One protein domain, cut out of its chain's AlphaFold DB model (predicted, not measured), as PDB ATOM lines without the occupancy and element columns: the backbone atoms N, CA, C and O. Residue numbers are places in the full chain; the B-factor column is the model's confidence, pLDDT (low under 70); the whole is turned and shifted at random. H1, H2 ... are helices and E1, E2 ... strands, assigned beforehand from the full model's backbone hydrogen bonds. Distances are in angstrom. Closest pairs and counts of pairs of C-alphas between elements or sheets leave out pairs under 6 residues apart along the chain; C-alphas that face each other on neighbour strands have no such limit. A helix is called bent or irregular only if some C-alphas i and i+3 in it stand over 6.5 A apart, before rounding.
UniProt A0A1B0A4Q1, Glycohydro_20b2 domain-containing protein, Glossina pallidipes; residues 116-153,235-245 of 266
ATOM      1  N   LYS A 116      93.474 128.401 164.754       85.44
ATOM      2  CA  LYS A 116      93.835 128.361 166.175       85.44
ATOM      3  C   LYS A 116      93.934 126.925 166.664       85.44
ATOM      4  O   LYS A 116      93.022 126.138 166.436       85.44
ATOM      5  N   PHE A 117      94.992 126.627 167.403       88.50
ATOM      6  CA  PHE A 117      95.220 125.322 168.016       88.50
ATOM      7  C   PHE A 117      95.740 125.474 169.442       88.50
ATOM      8  O   PHE A 117      96.274 126.530 169.804       88.50
ATOM      9  N   SER A 118      95.573 124.428 170.252       88.00
ATOM     10  CA  SER A 118      96.182 124.354 171.576       88.00
ATOM     11  C   SER A 118      97.579 123.753 171.496       88.00
ATOM     12  O   SER A 118      97.847 122.867 170.689       88.00
ATOM     13  N   MET A 119      98.460 124.197 172.393       88.12
ATOM     14  CA  MET A 119      99.799 123.618 172.542       88.12
ATOM     15  C   MET A 119      99.760 122.159 173.007       88.12
ATOM     16  O   MET A 119     100.651 121.390 172.658       88.12
ATOM     17  N   ASP A 120      98.733 121.791 173.774       88.00
ATOM     18  CA  ASP A 120      98.574 120.441 174.327       88.00
ATOM     19  C   ASP A 120      98.152 119.417 173.258       88.00
ATOM     20  O   ASP A 120      98.352 118.218 173.433       88.00
ATOM     21  N   ASP A 121      97.619 119.896 172.131       88.62
ATOM     22  CA  ASP A 121      97.069 119.064 171.058       88.62
ATOM     23  C   ASP A 121      98.084 118.815 169.923       88.62
ATOM     24  O   ASP A 121      97.757 118.224 168.887       88.62
ATOM     25  N   ILE A 122      99.330 119.272 170.100       92.38
ATOM     26  CA  ILE A 122     100.416 119.091 169.133       92.38
ATOM     27  C   ILE A 122     101.049 117.713 169.325       92.38
ATOM     28  O   ILE A 122     101.575 117.400 170.393       92.38
ATOM     29  N   GLN A 123     101.053 116.897 168.274       93.06
ATOM     30  CA  GLN A 123     101.545 115.519 168.326       93.06
ATOM     31  C   GLN A 123     102.570 115.253 167.223       93.06
ATOM     32  O   GLN A 123     102.373 115.642 166.074       93.06
ATOM     33  N   LEU A 124     103.648 114.544 167.560       93.31
ATOM     34  CA  LEU A 124     104.624 114.044 166.591       93.31
ATOM     35  C   LEU A 124     104.294 112.594 166.236       93.31
ATOM     36  O   LEU A 124     104.325 111.719 167.104       93.31
ATOM     37  N   ARG A 125     104.048 112.328 164.953       94.62
ATOM     38  CA  ARG A 125     104.001 110.972 164.400       94.62
ATOM     39  C   ARG A 125     105.227 110.771 163.530       94.62
ATOM     40  O   ARG A 125     105.351 111.382 162.473       94.62
ATOM     41  N   LEU A 126     106.134 109.931 164.007       93.94
ATOM     42  CA  LEU A 126     107.394 109.648 163.344       93.94
ATOM     43  C   LEU A 126     107.418 108.186 162.910       93.94
ATOM     44  O   LEU A 126     107.322 107.296 163.753       93.94
ATOM     45  N   ASP A 127     107.547 107.971 161.606       94.81
ATOM     46  CA  ASP A 127     107.710 106.657 160.995       94.81
ATOM     47  C   ASP A 127     109.115 106.559 160.386       94.81
ATOM     48  O   ASP A 127     109.448 107.230 159.403       94.81
ATOM     49  N   THR A 128     109.985 105.796 161.043       92.56
ATOM     50  CA  THR A 128     111.378 105.607 160.632       92.56
ATOM     51  C   THR A 128     111.898 104.254 161.116       92.56
ATOM     52  O   THR A 128     111.702 103.908 162.284       92.56
ATOM     53  N   PRO A 129     112.618 103.488 160.275       93.06
ATOM     54  CA  PRO A 129     113.302 102.277 160.722       93.06
ATOM     55  C   PRO A 129     114.584 102.590 161.524       93.06
ATOM     56  O   PRO A 129     115.188 101.691 162.110       93.06
ATOM     57  N   TYR A 130     115.021 103.857 161.569       93.06
ATOM     58  CA  TYR A 130     116.306 104.272 162.131       93.06
ATOM     59  C   TYR A 130     116.167 104.858 163.548       93.06
ATOM     60  O   TYR A 130     115.793 106.019 163.728       93.06
ATOM     61  N   LYS A 131     116.575 104.096 164.573       91.62
ATOM     62  CA  LYS A 131     116.484 104.508 165.995       91.62
ATOM     63  C   LYS A 131     117.269 105.779 166.337       91.62
ATOM     64  O   LYS A 131     116.845 106.571 167.177       91.62
ATOM     65  N   VAL A 132     118.431 105.982 165.709       91.00
ATOM     66  CA  VAL A 132     119.259 107.179 165.942       91.00
ATOM     67  C   VAL A 132     118.506 108.423 165.483       91.00
ATOM     68  O   VAL A 132     118.411 109.394 166.231       91.00
ATOM     69  N   VAL A 133     117.918 108.369 164.289       90.62
ATOM     70  CA  VAL A 133     117.106 109.449 163.724       90.62
ATOM     71  C   VAL A 133     115.896 109.722 164.607       90.62
ATOM     72  O   VAL A 133     115.623 110.878 164.923       90.62
ATOM     73  N   GLU A 134     115.234 108.667 165.084       92.94
ATOM     74  CA  GLU A 134     114.106 108.785 166.007       92.94
ATOM     75  C   GLU A 134     114.461 109.605 167.254       92.94
ATOM     76  O   GLU A 134     113.770 110.567 167.596       92.94
ATOM     77  N   LYS A 135     115.589 109.282 167.899       94.12
ATOM     78  CA  LYS A 135     116.070 110.010 169.079       94.12
ATOM     79  C   LYS A 135     116.319 111.491 168.777       94.12
ATOM     80  O   LYS A 135     115.909 112.344 169.561       94.12
ATOM     81  N   HIS A 136     116.973 111.803 167.659       93.56
ATOM     82  CA  HIS A 136     117.278 113.188 167.289       93.56
ATOM     83  C   HIS A 136     116.012 113.988 166.972       93.56
ATOM     84  O   HIS A 136     115.876 115.116 167.442       93.56
ATOM     85  N   PHE A 137     115.055 113.398 166.253       94.69
ATOM     86  CA  PHE A 137     113.782 114.056 165.959       94.69
ATOM     87  C   PHE A 137     112.963 114.331 167.216       94.69
ATOM     88  O   PHE A 137     112.370 115.401 167.322       94.69
ATOM     89  N   ARG A 138     112.963 113.420 168.194       95.50
ATOM     90  CA  ARG A 138     112.300 113.663 169.485       95.50
ATOM     91  C   ARG A 138     112.919 114.854 170.220       95.50
ATOM     92  O   ARG A 138     112.188 115.730 170.665       95.50
ATOM     93  N   ILE A 139     114.250 114.942 170.261       96.00
ATOM     94  CA  ILE A 139     114.955 116.089 170.860       96.00
ATOM     95  C   ILE A 139     114.619 117.392 170.116       96.00
ATOM     96  O   ILE A 139     114.332 118.408 170.747       96.00
ATOM     97  N   ALA A 140     114.632 117.371 168.781       95.94
ATOM     98  CA  ALA A 140     114.292 118.535 167.966       95.94
ATOM     99  C   ALA A 140     112.838 118.982 168.183       95.94
ATOM    100  O   ALA A 140     112.561 120.175 168.289       95.94
ATOM    101  N   PHE A 141     111.914 118.031 168.316       95.81
ATOM    102  CA  PHE A 141     110.512 118.312 168.601       95.81
ATOM    103  C   PHE A 141     110.309 118.913 169.999       95.81
ATOM    104  O   PHE A 141     109.542 119.861 170.158       95.81
ATOM    105  N   ASP A 142     111.053 118.449 171.005       95.62
ATOM    106  CA  ASP A 142     111.032 119.056 172.339       95.62
ATOM    107  C   ASP A 142     111.520 120.511 172.322       95.62
ATOM    108  O   ASP A 142     110.966 121.362 173.024       95.62
ATOM    109  N   LEU A 143     112.555 120.811 171.528       95.94
ATOM    110  CA  LEU A 143     113.033 122.180 171.314       95.94
ATOM    111  C   LEU A 143     111.974 123.029 170.608       95.94
ATOM    112  O   LEU A 143     111.630 124.099 171.103       95.94
ATOM    113  N   PHE A 144     111.364 122.508 169.546       94.81
ATOM    114  CA  PHE A 144     110.257 123.162 168.850       94.81
ATOM    115  C   PHE A 144     109.103 123.533 169.800       94.81
ATOM    116  O   PHE A 144     108.634 124.672 169.806       94.81
ATOM    117  N   LEU A 145     108.682 122.618 170.680       94.25
ATOM    118  CA  LEU A 145     107.637 122.901 171.671       94.25
ATOM    119  C   LEU A 145     108.066 123.933 172.727       94.25
ATOM    120  O   LEU A 145     107.213 124.612 173.311       94.25
ATOM    121  N   LYS A 146     109.363 124.042 173.036       93.38
ATOM    122  CA  LYS A 146     109.892 125.097 173.917       93.38
ATOM    123  C   LYS A 146     109.864 126.454 173.219       93.38
ATOM    124  O   LYS A 146     109.420 127.424 173.837       93.38
ATOM    125  N   ASP A 147     110.244 126.510 171.949       92.25
ATOM    126  CA  ASP A 147     110.250 127.741 171.157       92.25
ATOM    127  C   ASP A 147     108.832 128.274 170.939       92.25
ATOM    128  O   ASP A 147     108.568 129.457 171.158       92.25
ATOM    129  N   LEU A 148     107.868 127.396 170.646       90.19
ATOM    130  CA  LEU A 148     106.457 127.782 170.566       90.19
ATOM    131  C   LEU A 148     105.936 128.384 171.879       90.19
ATOM    132  O   LEU A 148     105.242 129.405 171.875       90.19
ATOM    133  N   ARG A 149     106.315 127.805 173.026       89.25
ATOM    134  CA  ARG A 149     105.974 128.365 174.345       89.25
ATOM    135  C   ARG A 149     106.631 129.721 174.579       89.25
ATOM    136  O   ARG A 149     106.028 130.586 175.218       89.25
ATOM    137  N   HIS A 150     107.845 129.924 174.078       85.75
ATOM    138  CA  HIS A 150     108.520 131.214 174.151       85.75
ATOM    139  C   HIS A 150     107.761 132.281 173.349       85.75
ATOM    140  O   HIS A 150     107.426 133.331 173.900       85.75
ATOM    141  N   ILE A 151     107.380 131.972 172.106       83.88
ATOM    142  CA  ILE A 151     106.589 132.862 171.239       83.88
ATOM    143  C   ILE A 151     105.239 133.201 171.883       83.88
ATOM    144  O   ILE A 151     104.806 134.355 171.863       83.88
ATOM    145  N   GLN A 152     104.579 132.229 172.519       80.06
ATOM    146  CA  GLN A 152     103.323 132.478 173.225       80.06
ATOM    147  C   GLN A 152     103.496 133.499 174.360       80.06
ATOM    148  O   GLN A 152     102.665 134.393 174.509       80.06
ATOM    149  N   ARG A 153     104.577 133.403 175.145       72.25
ATOM    150  CA  ARG A 153     104.841 134.309 176.276       72.25
ATOM    151  C   ARG A 153     105.182 135.730 175.844       72.25
ATOM    152  O   ARG A 153     104.808 136.652 176.556       72.25
ATOM    153  N   ASP A 235      91.207 120.333 166.592       84.19
ATOM    154  CA  ASP A 235      91.263 119.466 167.778       84.19
ATOM    155  C   ASP A 235      92.627 118.794 167.965       84.19
ATOM    156  O   ASP A 235      93.003 118.443 169.076       84.19
ATOM    157  N   SER A 236      93.372 118.574 166.877       87.06
ATOM    158  CA  SER A 236      94.737 118.053 166.940       87.06
ATOM    159  C   SER A 236      95.608 118.615 165.822       87.06
ATOM    160  O   SER A 236      95.153 118.822 164.695       87.06
ATOM    161  N   PHE A 237      96.874 118.879 166.148       89.31
ATOM    162  CA  PHE A 237      97.887 119.324 165.195       89.31
ATOM    163  C   PHE A 237      98.988 118.271 165.106       89.31
ATOM    164  O   PHE A 237      99.890 118.204 165.941       89.31
ATOM    165  N   THR A 238      98.893 117.405 164.099       91.38
ATOM    166  CA  THR A 238      99.825 116.289 163.936       91.38
ATOM    167  C   THR A 238     100.926 116.616 162.935       91.38
ATOM    168  O   THR A 238     100.663 116.852 161.757       91.38
ATOM    169  N   VAL A 239     102.177 116.558 163.391       91.12
ATOM    170  CA  VAL A 239     103.363 116.630 162.535       91.12
ATOM    171  C   VAL A 239     103.736 115.208 162.131       91.12
ATOM    172  O   VAL A 239     104.238 114.435 162.948       91.12
ATOM    173  N   ASN A 240     103.453 114.859 160.877       92.75
ATOM    174  CA  ASN A 240     103.796 113.560 160.307       92.75
ATOM    175  C   ASN A 240     105.167 113.639 159.637       92.75
ATOM    176  O   ASN A 240     105.361 114.424 158.709       92.75
ATOM    177  N   VAL A 241     106.101 112.812 160.092       90.75
ATOM    178  CA  VAL A 241     107.448 112.707 159.531       90.75
ATOM    179  C   VAL A 241     107.683 111.260 159.136       90.75
ATOM    180  O   VAL A 241     107.563 110.363 159.968       90.75
ATOM    181  N   VAL A 242     108.023 111.041 157.869       92.62
ATOM    182  CA  VAL A 242     108.300 109.709 157.329       92.62
ATOM    183  C   VAL A 242     109.687 109.716 156.707       92.62
ATOM    184  O   VAL A 242     109.979 110.542 155.843       92.62
ATOM    185  N   ILE A 243     110.557 108.821 157.174       88.25
ATOM    186  CA  ILE A 243     111.964 108.776 156.766       88.25
ATOM    187  C   ILE A 243     112.259 107.400 156.191       88.25
ATOM    188  O   ILE A 243     112.455 106.427 156.914       88.25
ATOM    189  N   HIS A 244     112.305 107.334 154.863       87.00
ATOM    190  CA  HIS A 244     112.553 106.089 154.135       87.00
ATOM    191  C   HIS A 244     114.031 105.834 153.844       87.00
ATOM    192  O   HIS A 244     114.415 104.701 153.569       87.00
ATOM    193  N   LYS A 245     114.860 106.881 153.864       83.12
ATOM    194  CA  LYS A 245     116.297 106.796 153.607       83.12
ATOM    195  C   LYS A 245     117.029 107.697 154.585       83.12
ATOM    196  O   LYS A 245     116.696 108.872 154.712       83.12
TER     197      LYS A 245
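This is residues 116 to 153 and 235 to 245 of the 266 residues of the protein "Glycohydro_20b2 domain-containing protein" of Glossina pallidipes (UniProt A0A1B0A4Q1). What shape would one see first? A flat ribbon of two parallel strands, E1 and E2, lies side by side, and one long helix, H1, folds back over one face of it, mainly over E1. The arrangement is open, with few contacts between helix and ribbon, and the other face of the ribbon is bare. What is it made of, and how large is it? The printed part has 49 residues with one named helix and two named strands, in the order E1, H1, E2, and its class is mixed, helices and strands. It is loose, with a radius of gyration of the C-alphas of 12.2 A, and elongated, spanning 36 by 21 by 13 A.

Where are the two strands? E1 is residues 122 to 127, 16.6 A from first to last C-alpha, and begins with C-alpha 122 at (100.416, 119.091, 169.133). E2 is residues 237 to 242, 16.2 A long, and ends with C-alpha 242 at (108.300, 109.709, 157.329). Where is the helix? H1 is residues 131 to 153, 33.6 A from first to last C-alpha, and begins with C-alpha 131 at (116.484, 104.508, 165.995). It is not bent.

How do the strands pair? E1 and E2 are parallel neighbours, with 15 degrees between their N-to-C directions. The C-alphas of Leu 124 and Val 239 face each other at 5.0 A. N 125 and O 239, 2.9 A apart, and N 239 and O 123, 2.8 A apart, are within hydrogen-bond range. How near does the helix come to the strands? The closest C-alphas of E1 and H1 are those of Leu 126 and Glu 134, 7.3 A apart, and their centres are 11.3 A apart. Residues 133 to 145 of H1 make 11 pairs of C-alphas within 10 A with E1 and 2 with E2. Is the helix's backbone well formed? In H1 every O i to N i+4 pair is within hydrogen-bond range.

How far does the printed part reach? The two C-alphas farthest apart are those of Arg 153 and Lys 245, at 37.4 A. Where is it cut, and how are the elements linked? Residues 154 to 234 are not printed, and C-alphas 153 and 235 are 21.8 A apart across the cut. The link from E1 to H1, 3 residues, is tight, and the link from H1 to E2 is the link across the cut. Is the model's confidence low anywhere? No printed residue is under 70, and the mean pLDDT of the printed part is 90.7.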